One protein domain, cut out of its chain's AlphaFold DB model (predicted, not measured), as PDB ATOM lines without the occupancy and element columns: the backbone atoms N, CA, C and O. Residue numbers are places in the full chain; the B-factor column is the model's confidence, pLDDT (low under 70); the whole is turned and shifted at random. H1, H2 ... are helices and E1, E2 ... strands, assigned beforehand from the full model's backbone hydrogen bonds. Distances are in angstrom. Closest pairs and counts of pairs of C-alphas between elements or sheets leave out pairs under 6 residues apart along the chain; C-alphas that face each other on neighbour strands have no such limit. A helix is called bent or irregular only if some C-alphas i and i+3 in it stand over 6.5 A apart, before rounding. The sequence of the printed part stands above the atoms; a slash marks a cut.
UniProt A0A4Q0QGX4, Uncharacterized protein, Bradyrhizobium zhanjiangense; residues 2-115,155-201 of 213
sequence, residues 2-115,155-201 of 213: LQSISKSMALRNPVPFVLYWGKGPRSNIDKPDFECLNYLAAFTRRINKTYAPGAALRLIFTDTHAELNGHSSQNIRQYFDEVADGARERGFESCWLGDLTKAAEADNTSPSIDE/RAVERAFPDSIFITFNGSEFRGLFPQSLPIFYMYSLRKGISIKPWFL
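AT A GLANCE: This is residues 2 to 115 and 155 to 201 of the 213 residues of an uncharacterized protein of Bradyrhizobium zhanjiangense (UniProt A0A4Q0QGX4). You are looking at a twisted wall of five parallel strands, with two long helices, H2 and H4, packed over one face of its E3 and E2 part. Short helices H1, H5, H6 and H7 only graze the wall, H3 pairs with H4 as a helical hairpin, and a long tail, residues 187 to 201, has no named element. The printed part has 161 residues, with seven named helices and five named strands in the order H1 E1 H2 E2 H3 H4 E3 H5 H6 E4 H7 E5; the sheet runs E3 E2 E1 E4 E5, and the class is mixed. It is compact, with a radius of gyration of the C-alphas of 16.0 A and spans of 44 by 41 by 30 A.

IN THESE COORDINATES: Find C-alpha 2 at (-40.061, 21.280, -13.149), where H1 begins, residues 2 to 10. Go on to E1, residues 15 to 21, 19.2 A, and H2, residues 31 to 50, 29.4 A, beginning at C-alpha 31 (-37.548, -10.577, -2.069). Next come E2, residues 55 to 61, 19.4 A; H3, residues 63 to 68; H4, residues 73 to 88, 21.8 A; E3, residues 93 to 96; and H5, residues 97 to 106. Past the cut are H6, residues 155 to 160; E4, residues 165 to 168; H7, residues 172 to 177, irregular with C-alphas 173 and 176 7.7 A apart; and E5, residues 184 to 186, ending at C-alpha 186 (-46.098, 9.656, -6.706).

HOW THE PARTS SIT: Look across the neighbour strands for backbone pairs within hydrogen-bond range: N 17 and O 56 at 2.8 A between E1 and E2, N 61 and O 95 at 2.8 A between E2 and E3, N 167 and O 18 at 2.8 A between E4 and E1, and N 185 and O 166 at 2.8 A between E5 and E4. H2 and H4 lie on the same face, two layers with the sheet, at heights of 8.6 A and 9.1 A, both along the strands. Their residues 33 to 37 and 83 to 87 touch, closest at the C-alphas of Leu 37 and Ala 87, 6.5 A, at 35.5 degrees, only just steep. H5 touches H6, about perpendicular at 88 degrees, closest at the C-alphas of Thr 101 and Ala 156, 5.3 A. Every O i to N i+4 pair is within hydrogen-bond range in H1, H3, H4, H5 and H6, 15 of 16 in H2, and 0 of 2 in H7, where 2 of 3 O i to N i+3 pairs are.

THE WHOLE: The C-alphas of Lys 49 and Asp 114 are the two farthest apart, at 46.1 A. Residues 116 to 154 are not printed, and C-alphas 115 and 155 stand 13.4 A apart across this cut. Of the links that are printed whole, none is long. Read the pLDDT as low, under 70, at residues 108 to 115 and 189 to 201.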
ATOM      1  N   LEU A   2     -40.788  20.762 -11.980       90.25
ATOM      2  CA  LEU A   2     -40.061  21.280 -13.149       90.25
ATOM      3  C   LEU A   2     -38.954  22.270 -12.770       90.25
ATOM      4  O   LEU A   2     -37.862  22.158 -13.294       90.25
ATOM      5  N   GLN A   3     -39.190  23.164 -11.807       90.12
ATOM      6  CA  GLN A   3     -38.154  24.081 -11.309       90.12
ATOM      7  C   GLN A   3     -36.921  23.345 -10.751       90.12
ATOM      8  O   GLN A   3     -35.805  23.671 -11.144       90.12
ATOM      9  N   SER A   4     -37.103  22.321  -9.908       90.19
ATOM     10  CA  SER A   4     -36.006  21.503  -9.357       90.19
ATOM     11  C   SER A   4     -35.238  20.753 -10.452       90.19
ATOM     12  O   SER A   4     -34.007  20.706 -10.439       90.19
ATOM     13  N   ILE A   5     -35.959  20.216 -11.443       93.06
ATOM     14  CA  ILE A   5     -35.360  19.543 -12.605       93.06
ATOM     15  C   ILE A   5     -34.564  20.549 -13.441       93.06
ATOM     16  O   ILE A   5     -33.386  20.323 -13.697       93.06
ATOM     17  N   SER A   6     -35.164  21.683 -13.809       93.62
ATOM     18  CA  SER A   6     -34.513  22.732 -14.596       93.62
ATOM     19  C   SER A   6     -33.275  23.286 -13.897       93.62
ATOM     20  O   SER A   6     -32.259  23.488 -14.555       93.62
ATOM     21  N   LYS A   7     -33.318  23.476 -12.571       93.62
ATOM     22  CA  LYS A   7     -32.151  23.879 -11.774       93.62
ATOM     23  C   LYS A   7     -31.033  22.838 -11.871       93.62
ATOM     24  O   LYS A   7     -29.899  23.197 -12.175       93.62
ATOM     25  N   SER A   8     -31.357  21.558 -11.684       93.75
ATOM     26  CA  SER A   8     -30.382  20.460 -11.794       93.75
ATOM     27  C   SER A   8     -29.764  20.394 -13.194       93.75
ATOM     28  O   SER A   8     -28.547  20.293 -13.324       93.75
ATOM     29  N   MET A   9     -30.587  20.541 -14.236       94.75
ATOM     30  CA  MET A   9     -30.151  20.560 -15.636       94.75
ATOM     31  C   MET A   9     -29.265  21.761 -15.967       94.75
ATOM     32  O   MET A   9     -28.234  21.594 -16.618       94.75
ATOM     33  N   ALA A  10     -29.629  22.959 -15.500       96.31
ATOM     34  CA  ALA A  10     -28.832  24.168 -15.691       96.31
ATOM     35  C   ALA A  10     -27.444  24.040 -15.042       96.31
ATOM     36  O   ALA A  10     -26.453  24.486 -15.616       96.31
ATOM     37  N   LEU A  11     -27.369  23.376 -13.884       96.38
ATOM     38  CA  LEU A  11     -26.122  23.102 -13.165       96.38
ATOM     39  C   LEU A  11     -25.384  21.847 -13.658       96.38
ATOM     40  O   LEU A  11     -24.297  21.562 -13.169       96.38
ATOM     41  N   ARG A  12     -25.950  21.095 -14.614       96.69
ATOM     42  CA  ARG A  12     -25.446  19.787 -15.077       96.69
ATOM     43  C   ARG A  12     -25.230  18.772 -13.944       96.69
ATOM     44  O   ARG A  12     -24.375  17.897 -14.048       96.69
ATOM     45  N   ASN A  13     -26.039  18.864 -12.895       97.19
ATOM     46  CA  ASN A  13     -26.026  17.942 -11.766       97.19
ATOM     47  C   ASN A  13     -27.044  16.813 -11.976       97.19
ATOM     48  O   ASN A  13     -28.052  17.032 -12.659       97.19
ATOM     49  N   PRO A  14     -26.843  15.628 -11.374       98.00
ATOM     50  CA  PRO A  14     -27.889  14.615 -11.306       98.00
ATOM     51  C   PRO A  14     -29.168  15.202 -10.699       98.00
ATOM     52  O   PRO A  14     -29.092  16.007  -9.771       98.00
ATOM     53  N   VAL A  15     -30.341  14.796 -11.188       98.19
ATOM     54  CA  VAL A  15     -31.618  15.195 -10.574       98.19
ATOM     55  C   VAL A  15     -31.739  14.500  -9.211       98.19
ATOM     56  O   VAL A  15     -31.734  13.264  -9.184       98.19
ATOM     57  N   PRO A  16     -31.830  15.240  -8.091       98.19
ATOM     58  CA  PRO A  16     -31.832  14.643  -6.764       98.19
ATOM     59  C   PRO A  16     -33.233  14.171  -6.358       98.19
ATOM     60  O   PRO A  16     -34.226  14.893  -6.479       98.19
ATOM     61  N   PHE A  17     -33.303  12.948  -5.841       98.56
ATOM     62  CA  PHE A  17     -34.507  12.316  -5.320       98.56
ATOM     63  C   PHE A  17     -34.273  11.800  -3.904       98.56
ATOM     64  O   PHE A  17     -33.223  11.229  -3.605       98.56
ATOM     65  N   VAL A  18     -35.294  11.924  -3.062       98.62
ATOM     66  CA  VAL A  18     -35.304  11.366  -1.706       98.62
ATOM     67  C   VAL A  18     -36.559  10.534  -1.480       98.62
ATOM     68  O   VAL A  18     -37.626  10.868  -1.992       98.62
ATOM     69  N   LEU A  19     -36.444   9.447  -0.719       97.94
ATOM     70  CA  LEU A  19     -37.555   8.541  -0.429       97.94
ATOM     71  C   LEU A  19     -37.489   8.039   1.014       97.94
ATOM     72  O   LEU A  19     -36.449   7.556   1.450       97.94
ATOM     73  N   TYR A  20     -38.616   8.076   1.725       97.62
ATOM     74  CA  TYR A  20     -38.744   7.413   3.025       97.62
ATOM     75  C   TYR A  20     -38.806   5.897   2.863       97.62
ATOM     76  O   TYR A  20     -39.740   5.361   2.257       97.62
ATOM     77  N   TRP A  21     -37.848   5.205   3.471       97.38
ATOM     78  CA  TRP A  21     -37.827   3.756   3.568       97.38
ATOM     79  C   TRP A  21     -38.136   3.342   5.004       97.38
ATOM     80  O   TRP A  21     -37.352   3.565   5.922       97.38
ATOM     81  N   GLY A  22     -39.320   2.763   5.192       94.56
ATOM     82  CA  GLY A  22     -39.780   2.329   6.507       94.56
ATOM     83  C   GLY A  22     -39.536   0.855   6.750       94.56
ATOM     84  O   GLY A  22     -39.395   0.079   5.808       94.56
ATOM     85  N   LYS A  23     -39.553   0.471   8.019       90.75
ATOM     86  CA  LYS A  23     -39.403  -0.911   8.450       90.75
ATOM     87  C   LYS A  23     -40.761  -1.542   8.745       90.75
ATOM     88  O   LYS A  23     -41.627  -0.917   9.350       90.75
ATOM     89  N   GLY A  24     -40.936  -2.771   8.268       86.00
ATOM     90  CA  GLY A  24     -42.095  -3.611   8.561       86.00
ATOM     91  C   GLY A  24     -41.784  -4.649   9.647       86.00
ATOM     92  O   GLY A  24     -40.732  -4.588  10.289       86.00
ATOM     93  N   PRO A  25     -42.648  -5.663   9.826       82.62
ATOM     94  CA  PRO A  25     -42.486  -6.668  10.880       82.62
ATOM     95  C   PRO A  25     -41.270  -7.588  10.686       82.62
ATOM     96  O   PRO A  25     -40.839  -8.232  11.638       82.62
ATOM     97  N   ARG A  26     -40.720  -7.680   9.468       86.38
ATOM     98  CA  ARG A  26     -39.579  -8.554   9.170       86.38
ATOM     99  C   ARG A  26     -38.290  -8.008   9.774       86.38
ATOM    100  O   ARG A  26     -38.047  -6.805   9.721       86.38
ATOM    101  N   SER A  27     -37.466  -8.901  10.311       85.06
ATOM    102  CA  SER A  27     -36.146  -8.573  10.872       85.06
ATOM    103  C   SER A  27     -35.070  -8.372   9.809       85.06
ATOM    104  O   SER A  27     -34.169  -7.576  10.027       85.06
ATOM    105  N   ASN A  28     -35.205  -9.057   8.673       90.81
ATOM    106  CA  ASN A  28     -34.235  -9.059   7.579       90.81
ATOM    107  C   ASN A  28     -34.924  -8.600   6.291       90.81
ATOM    108  O   ASN A  28     -36.159  -8.690   6.175       90.81
ATOM    109  N   ILE A  29     -34.138  -8.133   5.326       92.81
ATOM    110  CA  ILE A  29     -34.652  -7.867   3.981       92.81
ATOM    111  C   ILE A  29     -35.019  -9.177   3.283       92.81
ATOM    112  O   ILE A  29     -34.447 -10.235   3.543       92.81
ATOM    113  N   ASP A  30     -35.991  -9.110   2.385       92.94
ATOM    114  CA  ASP A  30     -36.448 -10.258   1.610       92.94
ATOM    115  C   ASP A  30     -36.741  -9.833   0.162       92.94
ATOM    116  O   ASP A  30     -36.556  -8.678  -0.237       92.94
ATOM    117  N   LYS A  31     -37.210 -10.767  -0.660       92.12
ATOM    118  CA  LYS A  31     -37.548 -10.577  -2.069       92.12
ATOM    119  C   LYS A  31     -38.316  -9.273  -2.358       92.12
ATOM    120  O   LYS A  31     -37.904  -8.584  -3.293       92.12
ATOM    121  N   PRO A  32     -39.352  -8.861  -1.594       90.88
ATOM    122  CA  PRO A  32     -40.059  -7.602  -1.856       90.88
ATOM    123  C   PRO A  32     -39.181  -6.348  -1.714       90.88
ATOM    124  O   PRO A  32     -39.373  -5.371  -2.442       90.88
ATOM    125  N   ASP A  33     -38.210  -6.364  -0.797       94.12
ATOM    126  CA  ASP A  33     -37.244  -5.279  -0.611       94.12
ATOM    127  C   ASP A  33     -36.335  -5.171  -1.846       94.12
ATOM    128  O   ASP A  33     -36.233  -4.104  -2.461       94.12
ATOM    129  N   PHE A  34     -35.761  -6.298  -2.283       95.19
ATOM    130  CA  PHE A  34     -34.914  -6.357  -3.479       95.19
ATOM    131  C   PHE A  34     -35.666  -5.975  -4.757       95.19
ATOM    132  O   PHE A  34     -35.126  -5.260  -5.604       95.19
ATOM    133  N   GLU A  35     -36.914  -6.418  -4.911       94.12
ATOM    134  CA  GLU A  35     -37.768  -6.044  -6.040       94.12
ATOM    135  C   GLU A  35     -38.006  -4.531  -6.085       94.12
ATOM    136  O   GLU A  35     -37.904  -3.920  -7.154       94.12
ATOM    137  N   CYS A  36     -38.253  -3.904  -4.932       94.56
ATOM    138  CA  CYS A  36     -38.421  -2.459  -4.860       94.56
ATOM    139  C   CYS A  36     -37.118  -1.708  -5.181       94.56
ATOM    140  O   CYS A  36     -37.130  -0.790  -6.005       94.56
ATOM    141  N   LEU A  37     -35.979  -2.137  -4.628       96.75
ATOM    142  CA  LEU A  37     -34.670  -1.560  -4.954       96.75
ATOM    143  C   LEU A  37     -34.352  -1.686  -6.454       96.75
ATOM    144  O   LEU A  37     -33.900  -0.730  -7.088       96.75
ATOM    145  N   ASN A  38     -34.650  -2.837  -7.063       96.69
ATOM    146  CA  ASN A  38     -34.485  -3.059  -8.502       96.69
ATOM    147  C   ASN A  38     -35.399  -2.162  -9.344       96.69
ATOM    148  O   ASN A  38     -34.979  -1.664 -10.394       96.69
ATOM    149  N   TYR A  39     -36.632  -1.934  -8.890       95.31
ATOM    150  CA  TYR A  39     -37.571  -1.024  -9.536       95.31
ATOM    151  C   TYR A  39     -37.080   0.428  -9.499       95.31
ATOM    152  O   TYR A  39     -37.071   1.100 -10.535       95.31
ATOM    153  N   LEU A  40     -36.593   0.891  -8.345       96.81
ATOM    154  CA  LEU A  40     -35.970   2.211  -8.201       96.81
ATOM    155  C   LEU A  40     -34.732   2.341  -9.102       96.81
ATOM    156  O   LEU A  40     -34.545   3.367  -9.754       96.81
ATOM    157  N   ALA A  41     -33.942   1.274  -9.244       97.62
ATOM    158  CA  ALA A  41     -32.764   1.282 -10.112       97.62
ATOM    159  C   ALA A  41     -33.156   1.329 -11.594       97.62
ATOM    160  O   ALA A  41     -32.511   1.986 -12.408       97.62
ATOM    161  N   ALA A  42     -34.246   0.659 -11.975       96.69
ATOM    162  CA  ALA A  42     -34.801   0.780 -13.318       96.69
ATOM    163  C   ALA A  42     -35.313   2.200 -13.593       96.69
ATOM    164  O   ALA A  42     -35.158   2.699 -14.709       96.69
ATOM    165  N   PHE A  43     -35.894   2.858 -12.587       96.25
ATOM    166  CA  PHE A  43     -36.310   4.253 -12.673       96.25
ATOM    167  C   PHE A  43     -35.124   5.196 -12.915       96.25
ATOM    168  O   PHE A  43     -35.150   5.921 -13.911       96.25
ATOM    169  N   THR A  44     -34.063   5.138 -12.103       97.25
ATOM    170  CA  THR A  44     -32.880   6.001 -12.291       97.25
ATOM    171  C   THR A  44     -32.179   5.720 -13.621       97.25
ATOM    172  O   THR A  44     -31.864   6.654 -14.357       97.25
ATOM    173  N   ARG A  45     -32.053   4.448 -14.033       97.06
ATOM    174  CA  ARG A  45     -31.491   4.083 -15.349       97.06
ATOM    175  C   ARG A  45     -32.236   4.715 -16.523       97.06
ATOM    176  O   ARG A  45     -31.601   5.050 -17.518       97.06
ATOM    177  N   ARG A  46     -33.565   4.862 -16.452       96.94
ATOM    178  CA  ARG A  46     -34.330   5.533 -17.519       96.94
ATOM    179  C   ARG A  46     -33.968   7.012 -17.628       96.94
ATOM    180  O   ARG A  46     -33.853   7.500 -18.743       96.94
ATOM    181  N   ILE A  47     -33.739   7.689 -16.504       96.44
ATOM    182  CA  ILE A  47     -33.309   9.094 -16.493       96.44
ATOM    183  C   ILE A  47     -31.900   9.212 -17.080       96.44
ATOM    184  O   ILE A  47     -31.687  10.008 -17.989       96.44
ATOM    185  N   ASN A  48     -30.971   8.356 -16.644       95.81
ATOM    186  CA  ASN A  48     -29.576   8.370 -17.101       95.81
ATOM    187  C   ASN A  48     -29.438   8.157 -18.622       95.81
ATOM    188  O   ASN A  48     -28.488   8.639 -19.228       95.81
ATOM    189  N   LYS A  49     -30.391   7.460 -19.258       97.12
ATOM    190  CA  LYS A  49     -30.425   7.284 -20.722       97.12
ATOM    191  C   LYS A  49     -30.756   8.566 -21.490       97.12
ATOM    192  O   LYS A  49     -30.400   8.664 -22.659       97.12
ATOM    193  N   THR A  50     -31.465   9.508 -20.874       96.62
ATOM    194  CA  THR A  50     -31.939  10.738 -21.531       96.62
ATOM    195  C   THR A  50     -31.183  11.975 -21.055       96.62
ATOM    196  O   THR A  50     -31.064  12.950 -21.791       96.62
ATOM    197  N   TYR A  51     -30.646  11.942 -19.838       97.25
ATOM    198  CA  TYR A  51     -29.925  13.042 -19.220       97.25
ATOM    199  C   TYR A  51     -28.599  12.518 -18.668       97.25
ATOM    200  O   TYR A  51     -28.599  11.729 -17.729       97.25
ATOM    201  N   ALA A  52     -27.478  12.939 -19.264       96.56
ATOM    202  CA  ALA A  52     -26.161  12.351 -18.999       96.56
ATOM    203  C   ALA A  52     -25.705  12.424 -17.523       96.56
ATOM    204  O   ALA A  52     -25.198  11.417 -17.033       96.56
ATOM    205  N   PRO A  53     -25.925  13.529 -16.774       97.50
ATOM    206  CA  PRO A  53     -25.671  13.550 -15.328       97.50
ATOM    207  C   PRO A  53     -26.590  12.621 -14.522       97.50
ATOM    208  O   PRO A  53     -26.262  12.241 -13.405       97.50
ATOM    209  N   GLY A  54     -27.735  12.232 -15.081       97.75
ATOM    210  CA  GLY A  54     -28.597  11.204 -14.519       97.75
ATOM    211  C   GLY A  54     -29.443  11.645 -13.327       97.75
ATOM    212  O   GLY A  54     -29.867  12.797 -13.220       97.75
ATOM    213  N   ALA A  55     -29.736  10.690 -12.450       97.81
ATOM    214  CA  ALA A  55     -30.477  10.889 -11.210       97.81
ATOM    215  C   ALA A  55     -29.678  10.374 -10.011       97.81
ATOM    216  O   ALA A  55     -29.097   9.290 -10.076       97.81
ATOM    217  N   ALA A  56     -29.715  11.121  -8.911       98.12
ATOM    218  CA  ALA A  56     -29.187  10.698  -7.619       98.12
ATOM    219  C   ALA A  56     -30.362  10.358  -6.700       98.12
ATOM    220  O   ALA A  56     -31.232  11.198  -6.484       98.12
ATOM    221  N   LEU A  57     -30.411   9.129  -6.185       98.56
ATOM    222  CA  LEU A  57     -31.461   8.680  -5.273       98.56
ATOM    223  C   LEU A  57     -30.875   8.427  -3.887       98.56
ATOM    224  O   LEU A  57     -29.895   7.693  -3.753       98.56
ATOM    225  N   ARG A  58     -31.523   8.991  -2.865       98.75
ATOM    226  CA  ARG A  58     -31.196   8.750  -1.462       98.75
ATOM    227  C   ARG A  58     -32.381   8.157  -0.706       98.75
ATOM    228  O   ARG A  58     -33.499   8.674  -0.770       98.75
ATOM    229  N   LEU A  59     -32.126   7.079   0.027       98.75
ATOM    230  CA  LEU A  59     -33.085   6.491   0.957       98.75
ATOM    231  C   LEU A  59     -32.945   7.151   2.331       98.75
ATOM    232  O   LEU A  59     -31.841   7.346   2.831       98.75
ATOM    233  N   ILE A  60     -34.069   7.496   2.942       98.75
ATOM    234  CA  ILE A  60     -34.128   8.032   4.300       98.75
ATOM    235  C   ILE A  60     -34.795   6.965   5.162       98.75
ATOM    236  O   ILE A  60     -35.991   6.702   5.009       98.75
ATOM    237  N   PHE A  61     -34.016   6.318   6.020       98.56
ATOM    238  CA  PHE A  61     -34.499   5.271   6.910       98.56
ATOM    239  C   PHE A  61     -35.301   5.886   8.046       98.56
ATOM    240  O   PHE A  61     -34.784   6.712   8.786       98.56
ATOM    241  N   THR A  62     -36.569   5.500   8.170       97.44
ATOM    242  CA  THR A  62     -37.473   6.039   9.197       97.44
ATOM    243  C   THR A  62     -37.322   5.247  10.501       97.44
ATOM    244  O   THR A  62     -38.224   4.515  10.914       97.44
ATOM    245  N   ASP A  63     -36.138   5.318  11.099       97.62
ATOM    246  CA  ASP A  63     -35.760   4.649  12.346       97.62
ATOM    247  C   ASP A  63     -36.603   5.088  13.532       97.62
ATOM    248  O   ASP A  63     -37.167   4.240  14.216       97.62
ATOM    249  N   THR A  64     -36.818   6.387  13.674       96.44
ATOM    250  CA  THR A  64     -37.730   6.993  14.653       96.44
ATOM    251  C   THR A  64     -39.150   6.408  14.575       96.44
ATOM    252  O   THR A  64     -39.761   6.079  15.592       96.44
ATOM    253  N   HIS A  65     -39.670   6.169  13.364       94.88
ATOM    254  CA  HIS A  65     -40.979   5.526  13.160       94.88
ATOM    255  C   HIS A  65     -40.965   4.064  13.593       94.88
ATOM    256  O   HIS A  65     -41.954   3.559  14.121       94.88
ATOM    257  N   ALA A  66     -39.865   3.362  13.330       94.25
ATOM    258  CA  ALA A  66     -39.722   1.969  13.718       94.25
ATOM    259  C   ALA A  66     -39.602   1.826  15.245       94.25
ATOM    260  O   ALA A  66     -40.223   0.929  15.815       94.25
ATOM    261  N   GLU A  67     -38.877   2.730  15.905       95.00
ATOM    262  CA  GLU A  67     -38.786   2.801  17.367       95.00
ATOM    263  C   GLU A  67     -40.159   3.065  17.989       95.00
ATOM    264  O   GLU A  67     -40.582   2.310  18.866       95.00
ATOM    265  N   LEU A  68     -40.911   4.048  17.473       91.81
ATOM    266  CA  LEU A  68     -42.275   4.327  17.937       91.81
ATOM    267  C   LEU A  68     -43.198   3.107  17.792       91.81
ATOM    268  O   LEU A  68     -44.030   2.843  18.658       91.81
ATOM    269  N   ASN A  69     -43.033   2.328  16.721       89.56
ATOM    270  CA  ASN A  69     -43.798   1.102  16.504       89.56
ATOM    271  C   ASN A  69     -43.342  -0.080  17.378       89.56
ATOM    272  O   ASN A  69     -43.929  -1.154  17.270       89.56
ATOM    273  N   GLY A  70     -42.350   0.096  18.256       90.62
ATOM    274  CA  GLY A  70     -41.901  -0.911  19.220       90.62
ATOM    275  C   GLY A  70     -40.817  -1.858  18.701       90.62
ATOM    276  O   GLY A  70     -40.568  -2.900  19.308       90.62
ATOM    277  N   HIS A  71     -40.161  -1.542  17.580       91.88
ATOM    278  CA  HIS A  71     -39.012  -2.323  17.124       91.88
ATOM    279  C   HIS A  71     -37.774  -2.024  17.981       91.88
ATOM    280  O   HIS A  71     -37.490  -0.874  18.302       91.88
ATOM    281  N   SER A  72     -36.997  -3.056  18.325       93.50
ATOM    282  CA  SER A  72     -35.747  -2.863  19.068       93.50
ATOM    283  C   SER A  72     -34.674  -2.211  18.194       93.50
ATOM    284  O   SER A  72     -34.570  -2.505  17.001       93.50
ATOM    285  N   SER A  73     -33.806  -1.391  18.791       94.62
ATOM    286  CA  SER A  73     -32.733  -0.703  18.057       94.62
ATOM    287  C   SER A  73     -31.799  -1.668  17.316       94.62
ATOM    288  O   SER A  73     -31.330  -1.349  16.229       94.62
ATOM    289  N   GLN A  74     -31.560  -2.872  17.856       95.44
ATOM    290  CA  GLN A  74     -30.784  -3.910  17.169       95.44
ATOM    291  C   GLN A  74     -31.474  -4.366  15.876       95.44
ATOM    292  O   GLN A  74     -30.835  -4.460  14.833       95.44
ATOM    293  N   ASN A  75     -32.784  -4.619  15.933       94.69
ATOM    294  CA  ASN A  75     -33.567  -5.089  14.793       94.69
ATOM    295  C   ASN A  75     -33.756  -4.000  13.725       94.69
ATOM    296  O   ASN A  75     -33.813  -4.293  12.535       94.69
ATOM    297  N   ILE A  76     -33.852  -2.742  14.157       96.56
ATOM    298  CA  ILE A  76     -33.885  -1.573  13.276       96.56
ATOM    299  C   ILE A  76     -32.562  -1.441  12.521       96.56
ATOM    300  O   ILE A  76     -32.580  -1.360  11.294       96.56
ATOM    301  N   ARG A  77     -31.433  -1.468  13.246       96.69
ATOM    302  CA  ARG A  77     -30.088  -1.378  12.658       96.69
ATOM    303  C   ARG A  77     -29.843  -2.484  11.654       96.69
ATOM    304  O   ARG A  77     -29.589  -2.186  10.498       96.69
ATOM    305  N   GLN A  78     -30.047  -3.733  12.066       96.19
ATOM    306  CA  GLN A  78     -29.847  -4.882  11.192       96.19
ATOM    307  C   GLN A  78     -30.636  -4.753   9.878       96.19
ATOM    308  O   GLN A  78     -30.055  -4.854   8.802       96.19
ATOM    309  N   TYR A  79     -31.944  -4.481   9.957       97.75
ATOM    310  CA  TYR A  79     -32.780  -4.372   8.762       97.75
ATOM    311  C   TYR A  79     -32.322  -3.235   7.838       97.75
ATOM    312  O   TYR A  79     -32.208  -3.433   6.631       97.75
ATOM    313  N   PHE A  80     -32.069  -2.039   8.374       98.12
ATOM    314  CA  PHE A  80     -31.688  -0.901   7.537       98.12
ATOM    315  C   PHE A  80     -30.250  -0.975   7.022       98.12
ATOM    316  O   PHE A  80     -30.014  -0.492   5.919       98.12
ATOM    317  N   ASP A  81     -29.325  -1.621   7.733       97.75
ATOM    318  CA  ASP A  81     -27.969  -1.883   7.236       97.75
ATOM    319  C   ASP A  81     -28.018  -2.815   6.011       97.75
ATOM    320  O   ASP A  81     -27.419  -2.516   4.977       97.75
ATOM    321  N   GLU A  82     -28.833  -3.875   6.065       97.88
ATOM    322  CA  GLU A  82     -29.066  -4.764   4.918       97.88
ATOM    323  C   GLU A  82     -29.703  -4.011   3.728       97.88
ATOM    324  O   GLU A  82     -29.276  -4.167   2.578       97.88
ATOM    325  N   VAL A  83     -30.693  -3.138   3.980       98.25
ATOM    326  CA  VAL A  83     -31.264  -2.271   2.930       98.25
ATOM    327  C   VAL A  83     -30.202  -1.321   2.369       98.25
ATOM    328  O   VAL A  83     -30.160  -1.112   1.156       98.25
ATOM    329  N   ALA A  84     -29.353  -0.736   3.217       98.44
ATOM    330  CA  ALA A  84     -28.310   0.202   2.818       98.44
ATOM    331  C   ALA A  84     -27.271  -0.456   1.908       98.44
ATOM    332  O   ALA A  84     -26.874   0.146   0.909       98.44
ATOM    333  N   ASP A  85     -26.866  -1.688   2.212       98.25
ATOM    334  CA  ASP A  85     -25.967  -2.466   1.362       98.25
ATOM    335  C   ASP A  85     -26.612  -2.748  -0.004       98.25
ATOM    336  O   ASP A  85     -26.032  -2.414  -1.043       98.25
ATOM    337  N   GLY A  86     -27.865  -3.219  -0.022       98.06
ATOM    338  CA  GLY A  86     -28.610  -3.423  -1.270       98.06
ATOM    339  C   GLY A  86     -28.827  -2.131  -2.074       98.06
ATOM    340  O   GLY A  86     -28.819  -2.139  -3.310       98.06
ATOM    341  N   ALA A  87     -29.002  -0.995  -1.402       98.25
ATOM    342  CA  ALA A  87     -29.122   0.315  -2.030       98.25
ATOM    343  C   ALA A  87     -27.783   0.769  -2.646       98.25
ATOM    344  O   ALA A  87     -27.755   1.230  -3.792       98.25
ATOM    345  N   ARG A  88     -26.667   0.562  -1.936       98.38
ATOM    346  CA  ARG A  88     -25.311   0.927  -2.373       98.38
ATOM    347  C   ARG A  88     -24.888   0.178  -3.632       98.38
ATOM    348  O   ARG A  88     -24.360   0.798  -4.552       98.38
ATOM    349  N   GLU A  89     -25.200  -1.115  -3.731       98.00
ATOM    350  CA  GLU A  89     -24.977  -1.921  -4.946       98.00
ATOM    351  C   GLU A  89     -25.642  -1.330  -6.200       98.00
ATOM    352  O   GLU A  89     -25.219  -1.586  -7.327       98.00
ATOM    353  N   ARG A  90     -26.705  -0.537  -6.018       97.75
ATOM    354  CA  ARG A  90     -27.482   0.098  -7.093       97.75
ATOM    355  C   ARG A  90     -27.121   1.571  -7.297       97.75
ATOM    356  O   ARG A  90     -27.764   2.240  -8.107       97.75
ATOM    357  N   GLY A  91     -26.092   2.058  -6.601       97.88
ATOM    358  CA  GLY A  91     -25.625   3.441  -6.669       97.88
ATOM    359  C   GLY A  91     -26.512   4.426  -5.911       97.88
ATOM    360  O   GLY A  91     -26.544   5.601  -6.265       97.88
ATOM    361  N   PHE A  92     -27.271   3.961  -4.916       98.50
ATOM    362  CA  PHE A  92     -28.050   4.838  -4.048       98.50
ATOM    363  C   PHE A  92     -27.268   5.188  -2.794       98.50
ATOM    364  O   PHE A  92     -26.483   4.394  -2.275       98.50
ATOM    365  N   GLU A  93     -27.556   6.368  -2.271       98.44
ATOM    366  CA  GLU A  93     -27.111   6.770  -0.946       98.44
ATOM    367  C   GLU A  93     -28.205   6.485   0.082       98.44
ATOM    368  O   GLU A  93     -29.376   6.287  -0.256       98.44
ATOM    369  N   SER A  94     -27.842   6.492   1.360       98.69
ATOM    370  CA  SER A  94     -28.813   6.378   2.443       98.69
ATOM    371  C   SER A  94     -28.424   7.220   3.654       98.69
ATOM    372  O   SER A  94     -27.270   7.620   3.797       98.69
ATOM    373  N   CYS A  95     -29.410   7.538   4.488       98.56
ATOM    374  CA  CYS A  95     -29.232   8.246   5.752       98.56
ATOM    375  C   CYS A  95     -30.361   7.897   6.730       98.56
ATOM    376  O   CYS A  95     -31.404   7.386   6.319       98.56
ATOM    377  N   TRP A  96     -30.152   8.199   8.007       98.56
ATOM    378  CA  TRP A  96     -31.104   7.963   9.090       98.56
ATOM    379  C   TRP A  96     -31.962   9.203   9.325       98.56
ATOM    380  O   TRP A  96     -31.437  10.317   9.364       98.56
ATOM    381  N   LEU A  97     -33.273   9.032   9.488       98.25
ATOM    382  CA  LEU A  97     -34.178  10.150   9.746       98.25
ATOM    383  C   LEU A  97     -33.895  10.778  11.113       98.25
ATOM    384  O   LEU A  97     -33.860  12.003  11.221       98.25
ATOM    385  N   GLY A  98     -33.610   9.953  12.123       97.31
ATOM    386  CA  GLY A  98     -33.217  10.414  13.453       97.31
ATOM    387  C   GLY A  98     -31.993  11.336  13.438       97.31
ATOM    388  O   GLY A  98     -31.963  12.325  14.170       97.31
ATOM    389  N   ASP A  99     -31.012  11.073  12.571       97.25
ATOM    390  CA  ASP A  99     -29.817  11.918  12.445       97.25
ATOM    391  C   ASP A  99     -30.142  13.279  11.813       97.25
ATOM    392  O   ASP A  99     -29.635  14.307  12.264       97.25
ATOM    393  N   LEU A 100     -31.030  13.311  10.811       96.19
ATOM    394  CA  LEU A 100     -31.493  14.566  10.204       96.19
ATOM    395  C   LEU A 100     -32.255  15.426  11.213       96.19
ATOM    396  O   LEU A 100     -32.055  16.640  11.266       96.19
ATOM    397  N   THR A 101     -33.108  14.799  12.022       94.00
ATOM    398  CA  THR A 101     -33.887  15.487  13.057       94.00
ATOM    399  C   THR A 101     -32.974  16.083  14.124       94.00
ATOM    400  O   THR A 101     -33.062  17.281  14.388       94.00
ATOM    401  N   LYS A 102     -32.015  15.309  14.650       94.12
ATOM    402  CA  LYS A 102     -31.026  15.807  15.625       94.12
ATOM    403  C   LYS A 102     -30.191  16.961  15.068       94.12
ATOM    404  O   LYS A 102     -29.941  17.933  15.776       94.12
ATOM    405  N   ALA A 103     -29.776  16.877  13.802       91.00
ATOM    406  CA  ALA A 103     -29.039  17.958  13.152       91.00
ATOM    407  C   ALA A 103     -29.881  19.244  13.050       91.00
ATOM    408  O   ALA A 103     -29.384  20.330  13.329       91.00
ATOM    409  N   ALA A 104     -31.169  19.128  12.712       88.06
ATOM    410  CA  ALA A 104     -32.074  20.275  12.633       88.06
ATOM    411  C   ALA A 104     -32.395  20.898  14.009       88.06
ATOM    412  O   ALA A 104     -32.588  22.114  14.096       88.06
ATOM    413  N   GLU A 105     -32.442  20.089  15.070       85.50
ATOM    414  CA  GLU A 105     -32.632  20.545  16.455       85.50
ATOM    415  C   GLU A 105     -31.414  21.298  16.993       85.50
ATOM    416  O   GLU A 105     -31.572  22.353  17.608       85.50
ATOM    417  N   ALA A 106     -30.202  20.800  16.721       81.12
ATOM    418  CA  ALA A 106     -28.954  21.452  17.125       81.12
ATOM    419  C   ALA A 106     -28.828  22.882  16.568       81.12
ATOM    420  O   ALA A 106     -28.233  23.756  17.198       81.12
ATOM    421  N   ASP A 107     -29.466  23.141  15.427       77.06
ATOM    422  CA  ASP A 107     -29.523  24.456  14.800       77.06
ATOM    423  C   ASP A 107     -30.566  25.408  15.443       77.06
ATOM    424  O   ASP A 107     -30.799  26.495  14.915       77.06
ATOM    425  N   ASN A 108     -31.185  25.039  16.580       63.53
ATOM    426  CA  ASN A 108     -32.151  25.822  17.384       63.53
ATOM    427  C   ASN A 108     -33.365  26.366  16.610       63.53
ATOM    428  O   ASN A 108     -33.976  27.366  16.983       63.53
ATOM    429  N   THR A 109     -33.738  25.705  15.519       57.69
ATOM    430  CA  THR A 109     -34.826  26.156  14.639       57.69
ATOM    431  C   THR A 109     -36.157  25.450  14.867       57.69
ATOM    432  O   THR A 109     -37.083  25.695  14.099       57.69
ATOM    433  N   SER A 110     -36.281  24.579  15.872       54.88
ATOM    434  CA  SER A 110     -37.500  23.792  16.091       54.88
ATOM    435  C   SER A 110     -38.655  24.682  16.573       54.88
ATOM    436  O   SER A 110     -38.626  25.156  17.709       54.88
ATOM    437  N   PRO A 111     -39.694  24.923  15.752       53.09
ATOM    438  CA  PRO A 111     -40.886  25.628  16.204       53.09
ATOM    439  C   PRO A 111     -41.694  24.721  17.138       53.09
ATOM    440  O   PRO A 111     -41.713  23.504  16.935       53.09
ATOM    441  N   SER A 112     -42.430  25.312  18.088       56.62
ATOM    442  CA  SER A 112     -43.475  24.597  18.838       56.62
ATOM    443  C   SER A 112     -44.433  23.908  17.862       56.62
ATOM    444  O   SER A 112     -44.885  24.523  16.890       56.62
ATOM    445  N   ILE A 113     -44.727  22.627  18.093       62.00
ATOM    446  CA  ILE A 113     -45.724  21.887  17.318       62.00
ATOM    447  C   ILE A 113     -47.042  21.938  18.080       62.00
ATOM    448  O   ILE A 113     -47.408  20.997  18.774       62.00
ATOM    449  N   ASP A 114     -47.770  23.033  17.894       57.88
ATOM    450  CA  ASP A 114     -49.188  23.138  18.256       57.88
ATOM    451  C   ASP A 114     -50.080  22.917  17.017       57.88
ATOM    452  O   ASP A 114     -51.106  23.568  16.826       57.88
ATOM    453  N   GLU A 115     -49.673  22.016  16.113       69.19
ATOM    454  CA  GLU A 115     -50.492  21.656  14.949       69.19
ATOM    455  C   GLU A 115     -51.574  20.646  15.364       69.19
ATOM    456  O   GLU A 115     -51.285  19.516  15.766       69.19
ATOM    457  N   ARG A 155     -39.810  18.685   8.210       92.88
ATOM    458  CA  ARG A 155     -39.063  19.955   8.156       92.88
ATOM    459  C   ARG A 155     -37.552  19.709   8.140       92.88
ATOM    460  O   ARG A 155     -36.838  20.341   7.365       92.88
ATOM    461  N   ALA A 156     -37.065  18.758   8.940       94.81
ATOM    462  CA  ALA A 156     -35.658  18.351   8.917       94.81
ATOM    463  C   ALA A 156     -35.237  17.852   7.522       94.81
ATOM    464  O   ALA A 156     -34.183  18.222   7.005       94.81
ATOM    465  N   VAL A 157     -36.107  17.083   6.867       97.06
ATOM    466  CA  VAL A 157     -35.889  16.560   5.511       97.06
ATOM    467  C   VAL A 157     -35.893  17.670   4.462       97.06
ATOM    468  O   VAL A 157     -35.024  17.677   3.593       97.06
ATOM    469  N   GLU A 158     -36.808  18.636   4.547       95.69
ATOM    470  CA  GLU A 158     -36.800  19.816   3.666       95.69
ATOM    471  C   GLU A 158     -35.497  20.606   3.766       95.69
ATOM    472  O   GLU A 158     -34.950  21.026   2.747       95.69
ATOM    473  N   ARG A 159     -34.983  20.784   4.986       94.44
ATOM    474  CA  ARG A 159     -33.728  21.496   5.233       94.44
ATOM    475  C   ARG A 159     -32.519  20.732   4.706       94.44
ATOM    476  O   ARG A 159     -31.627  21.338   4.120       94.44
ATOM    477  N   ALA A 160     -32.484  19.421   4.916       96.75
ATOM    478  CA  ALA A 160     -31.392  18.578   4.447       96.75
ATOM    479  C   ALA A 160     -31.371  18.452   2.914       96.75
ATOM    480  O   ALA A 160     -30.306  18.283   2.318       96.75
ATOM    481  N   PHE A 161     -32.540  18.543   2.270       97.00
ATOM    482  CA  PHE A 161     -32.724  18.217   0.856       97.00
ATOM    483  C   PHE A 161     -33.548  19.251   0.069       97.00
ATOM    484  O   PHE A 161     -34.458  18.858  -0.665       97.00
ATOM    485  N   PRO A 162     -33.218  20.554   0.129       95.38
ATOM    486  CA  PRO A 162     -34.089  21.628  -0.364       95.38
ATOM    487  C   PRO A 162     -34.342  21.579  -1.878       95.38
ATOM    488  O   PRO A 162     -35.367  22.054  -2.359       95.38
ATOM    489  N   ASP A 163     -33.423  20.983  -2.637       95.12
ATOM    490  CA  ASP A 163     -33.511  20.878  -4.095       95.12
ATOM    491  C   ASP A 163     -34.043  19.524  -4.589       95.12
ATOM    492  O   ASP A 163     -34.153  19.305  -5.798       95.12
ATOM    493  N   SER A 164     -34.380  18.610  -3.674       97.94
ATOM    494  CA  SER A 164     -34.776  17.241  -4.018       97.94
ATOM    495  C   SER A 164     -36.239  17.107  -4.414       97.94
ATOM    496  O   SER A 164     -37.108  17.887  -4.029       97.94
ATOM    497  N   ILE A 165     -36.525  16.050  -5.172       98.31
ATOM    498  CA  ILE A 165     -37.880  15.575  -5.437       98.31
ATOM    499  C   ILE A 165     -38.189  14.438  -4.462       98.31
ATOM    500  O   ILE A 165     -37.490  13.426  -4.430       98.31
ATOM    501  N   PHE A 166     -39.252  14.590  -3.677       98.25
ATOM    502  CA  PHE A 166     -39.694  13.567  -2.737       98.25
ATOM    503  C   PHE A 166     -40.485  12.478  -3.468       98.25
ATOM    504  O   PHE A 166     -41.519  12.751  -4.080       98.25
ATOM    505  N   ILE A 167     -40.013  11.238  -3.414       97.12
ATOM    506  CA  ILE A 167     -40.699  10.075  -3.977       97.12
ATOM    507  C   ILE A 167     -41.529   9.408  -2.885       97.12
ATOM    508  O   ILE A 167     -41.055   9.176  -1.772       97.12
ATOM    509  N   THR A 168     -42.761   9.031  -3.221       94.50
ATOM    510  CA  THR A 168     -43.622   8.267  -2.315       94.50
ATOM    511  C   THR A 168     -44.439   7.218  -3.056       94.50
ATOM    512  O   THR A 168     -44.900   7.452  -4.171       94.50
ATOM    513  N   PHE A 169     -44.628   6.064  -2.414       90.75
ATOM    514  CA  PHE A 169     -45.578   5.027  -2.839       90.75
ATOM    515  C   PHE A 169     -46.955   5.181  -2.182       90.75
ATOM    516  O   PHE A 169     -47.886   4.445  -2.501       90.75
ATOM    517  N   ASN A 170     -47.084   6.109  -1.232       88.12
ATOM    518  CA  ASN A 170     -48.349   6.405  -0.576       88.12
ATOM    519  C   ASN A 170     -49.219   7.293  -1.474       88.12
ATOM    520  O   ASN A 170     -48.706   8.075  -2.275       88.12
ATOM    521  N   GLY A 171     -50.534   7.223  -1.289       86.75
ATOM    522  CA  GLY A 171     -51.469   8.094  -1.996       86.75
ATOM    523  C   GLY A 171     -51.420   9.557  -1.532       86.75
ATOM    524  O   GLY A 171     -50.853   9.896  -0.486       86.75
ATOM    525  N   SER A 172     -52.015  10.443  -2.333       89.31
ATOM    526  CA  SER A 172     -52.013  11.896  -2.103       89.31
ATOM    527  C   SER A 172     -52.796  12.321  -0.861       89.31
ATOM    528  O   SER A 172     -52.552  13.400  -0.327       89.31
ATOM    529  N   GLU A 173     -53.665  11.466  -0.328       87.06
ATOM    530  CA  GLU A 173     -54.310  11.656   0.978       87.06
ATOM    531  C   GLU A 173     -53.337  11.870   2.150       87.06
ATOM    532  O   GLU A 173     -53.701  12.472   3.156       87.06
ATOM    533  N   PHE A 174     -52.102  11.378   2.033       89.12
ATOM    534  CA  PHE A 174     -51.071  11.480   3.059       89.12
ATOM    535  C   PHE A 174     -50.191  12.716   2.853       89.12
ATOM    536  O   PHE A 174     -49.191  12.877   3.545       89.12
ATOM    537  N   ARG A 175     -50.556  13.619   1.929       91.31
ATOM    538  CA  ARG A 175     -49.777  14.818   1.584       91.31
ATOM    539  C   ARG A 175     -49.356  15.648   2.795       91.31
ATOM    540  O   ARG A 175     -48.250  16.190   2.780       91.31
ATOM    541  N   GLY A 176     -50.214  15.743   3.812       91.00
ATOM    542  CA  GLY A 176     -49.933  16.477   5.051       91.00
ATOM    543  C   GLY A 176     -48.763  15.908   5.862       91.00
ATOM    544  O   GLY A 176     -48.144  16.645   6.628       91.00
ATOM    545  N   LEU A 177     -48.428  14.631   5.648       91.44
ATOM    546  CA  LEU A 177     -47.317  13.934   6.293       91.44
ATOM    547  C   LEU A 177     -46.002  14.029   5.505       91.44
ATOM    548  O   LEU A 177     -44.956  13.628   6.002       91.44
ATOM    549  N   PHE A 178     -46.015  14.538   4.276       94.44
ATOM    550  CA  PHE A 178     -44.805  14.655   3.458       94.44
ATOM    551  C   PHE A 178     -44.212  16.064   3.545       94.44
ATOM    552  O   PHE A 178     -44.955  17.006   3.843       94.44
ATOM    553  N   PRO A 179     -42.914  16.235   3.220       95.19
ATOM    554  CA  PRO A 179     -42.320  17.548   2.973       95.19
ATOM    555  C   PRO A 179     -43.253  18.448   2.144       95.19
ATOM    556  O   PRO A 179     -43.722  18.081   1.065       95.19
ATOM    557  N   GLN A 180     -43.626  19.600   2.690       93.12
ATOM    558  CA  GLN A 180     -44.490  20.609   2.089       93.12
ATOM    559  C   GLN A 180     -43.795  21.419   0.992       93.12
ATOM    560  O   GLN A 180     -44.416  21.649  -0.046       93.12
ATOM    561  N   SER A 181     -42.528  21.785   1.170       93.62
ATOM    562  CA  SER A 181     -41.772  22.595   0.204       93.62
ATOM    563  C   SER A 181     -41.177  21.781  -0.950       93.62
ATOM    564  O   SER A 181     -40.898  22.339  -2.013       93.62
ATOM    565  N   LEU A 182     -41.044  20.459  -0.794       96.69
ATOM    566  CA  LEU A 182     -40.516  19.600  -1.853       96.69
ATOM    567  C   LEU A 182     -41.606  19.201  -2.860       96.69
ATOM    568  O   LEU A 182     -42.733  18.862  -2.482       96.69
ATOM    569  N   PRO A 183     -41.289  19.164  -4.166       97.06
ATOM    570  CA  PRO A 183     -42.166  18.539  -5.141       97.06
ATOM    571  C   PRO A 183     -42.262  17.031  -4.912       97.06
ATOM    572  O   PRO A 183     -41.263  16.378  -4.623       97.06
ATOM    573  N   ILE A 184     -43.455  16.472  -5.128       96.50
ATOM    574  CA  ILE A 184     -43.720  15.051  -4.896       96.50
ATOM    575  C   ILE A 184     -43.872  14.305  -6.216       96.50
ATOM    576  O   ILE A 184     -44.655  14.702  -7.079       96.50
ATOM    577  N   PHE A 185     -43.148  13.198  -6.344       95.56
ATOM    578  CA  PHE A 185     -43.326  12.209  -7.396       95.56
ATOM    579  C   PHE A 185     -44.023  10.971  -6.816       95.56
ATOM    580  O   PHE A 185     -43.420  10.182  -6.087       95.56
ATOM    581  N   TYR A 186     -45.311  10.814  -7.127       92.06
ATOM    582  CA  TYR A 186     -46.098   9.656  -6.706       92.06
ATOM    583  C   TYR A 186     -45.772   8.452  -7.593       92.06
ATOM    584  O   TYR A 186     -46.018   8.471  -8.800       92.06
ATOM    585  N   MET A 187     -45.223   7.403  -6.990       89.94
ATOM    586  CA  MET A 187     -44.981   6.123  -7.642       89.94
ATOM    587  C   MET A 187     -46.108   5.146  -7.332       89.94
ATOM    588  O   MET A 187     -46.529   5.001  -6.188       89.94
ATOM    589  N   TYR A 188     -46.563   4.421  -8.349       74.81
ATOM    590  CA  TYR A 188     -47.458   3.289  -8.141       74.81
ATOM    591  C   TYR A 188     -46.676   2.113  -7.549       74.81
ATOM    592  O   TYR A 188     -45.530   1.864  -7.933       74.81
ATOM    593  N   SER A 189     -47.292   1.393  -6.610       63.94
ATOM    594  CA  SER A 189     -46.711   0.164  -6.071       63.94
ATOM    595  C   SER A 189     -46.615  -0.914  -7.163       63.94
ATOM    596  O   SER A 189     -47.274  -0.844  -8.204       63.94
ATOM    597  N   LEU A 190     -45.801  -1.944  -6.920       58.50
ATOM    598  CA  LEU A 190     -45.570  -3.049  -7.859       58.50
ATOM    599  C   LEU A 190     -46.836  -3.881  -8.169       58.50
ATOM    600  O   LEU A 190     -46.810  -4.694  -9.091       58.50
ATOM    601  N   ARG A 191     -47.945  -3.692  -7.433       55.19
ATOM    602  CA  ARG A 191     -49.215  -4.409  -7.639       55.19
ATOM    603  C   ARG A 191     -50.374  -3.434  -7.861       55.19
ATOM    604  O   ARG A 191     -50.658  -2.573  -7.032       55.19
ATOM    605  N   LYS A 192     -51.088  -3.604  -8.978       43.62
ATOM    606  CA  LYS A 192     -52.274  -2.804  -9.326       43.62
ATOM    607  C   LYS A 192     -53.345  -2.951  -8.232       43.62
ATOM    608  O   LYS A 192     -53.693  -4.068  -7.872       43.62
ATOM    609  N   GLY A 193     -53.862  -1.830  -7.724       46.28
ATOM    610  CA  GLY A 193     -54.935  -1.806  -6.717       46.28
ATOM    611  C   GLY A 193     -54.486  -1.899  -5.253       46.28
ATOM    612  O   GLY A 193     -55.341  -1.930  -4.376       46.28
ATOM    613  N   ILE A 194     -53.176  -1.915  -4.966       48.69
ATOM    614  CA  ILE A 194     -52.658  -2.002  -3.593       48.69
ATOM    615  C   ILE A 194     -51.796  -0.771  -3.272       48.69
ATOM    616  O   ILE A 194     -50.718  -0.605  -3.834       48.69
ATOM    617  N   SER A 195     -52.229   0.065  -2.323       51.25
ATOM    618  CA  SER A 195     -51.457   1.219  -1.802       51.25
ATOM    619  C   SER A 195     -50.500   0.849  -0.656       51.25
ATOM    620  O   SER A 195     -50.055   1.712   0.097       51.25
ATOM    621  N   ILE A 196     -50.213  -0.443  -0.477       58.28
ATOM    622  CA  ILE A 196     -49.249  -0.927   0.518       58.28
ATOM    623  C   ILE A 196     -47.840  -0.693  -0.033       58.28
ATOM    624  O   ILE A 196     -47.576  -0.966  -1.208       58.28
ATOM    625  N   LYS A 197     -46.934  -0.198   0.823       61.22
ATOM    626  CA  LYS A 197     -45.510  -0.053   0.487       61.22
ATOM    627  C   LYS A 197     -45.005  -1.369  -0.123       61.22
ATOM    628  O   LYS A 197     -45.258  -2.416   0.474       61.22
ATOM    629  N   PRO A 198     -44.310  -1.359  -1.274       59.59
ATOM    630  CA  PRO A 198     -43.970  -2.593  -1.987       59.59
ATOM    631  C   PRO A 198     -43.228  -3.625  -1.130       59.59
ATOM    632  O   PRO A 198     -43.479  -4.819  -1.241       59.59
ATOM    633  N   TRP A 199     -42.382  -3.161  -0.213       68.12
ATOM    634  CA  TRP A 199     -41.649  -4.024   0.705       68.12
ATOM    635  C   TRP A 199     -42.455  -4.452   1.940       68.12
ATOM    636  O   TRP A 199     -41.998  -5.282   2.705       68.12
ATOM    637  N   PHE A 200     -43.678  -3.981   2.163       60.84
ATOM    638  CA  PHE A 200     -44.556  -4.514   3.219       60.84
ATOM    639  C   PHE A 200     -45.405  -5.696   2.737       60.84
ATOM    640  O   PHE A 200     -46.181  -6.254   3.510       60.84
ATOM    641  N   LEU A 201     -45.260  -6.104   1.474       59.72
ATOM    642  CA  LEU A 201     -45.933  -7.285   0.949       59.72
ATOM    643  C   LEU A 201     -45.362  -8.549   1.608       59.72
ATOM    644  O   LEU A 201     -44.146  -8.718   1.707       59.72
TER     645      LEU A 201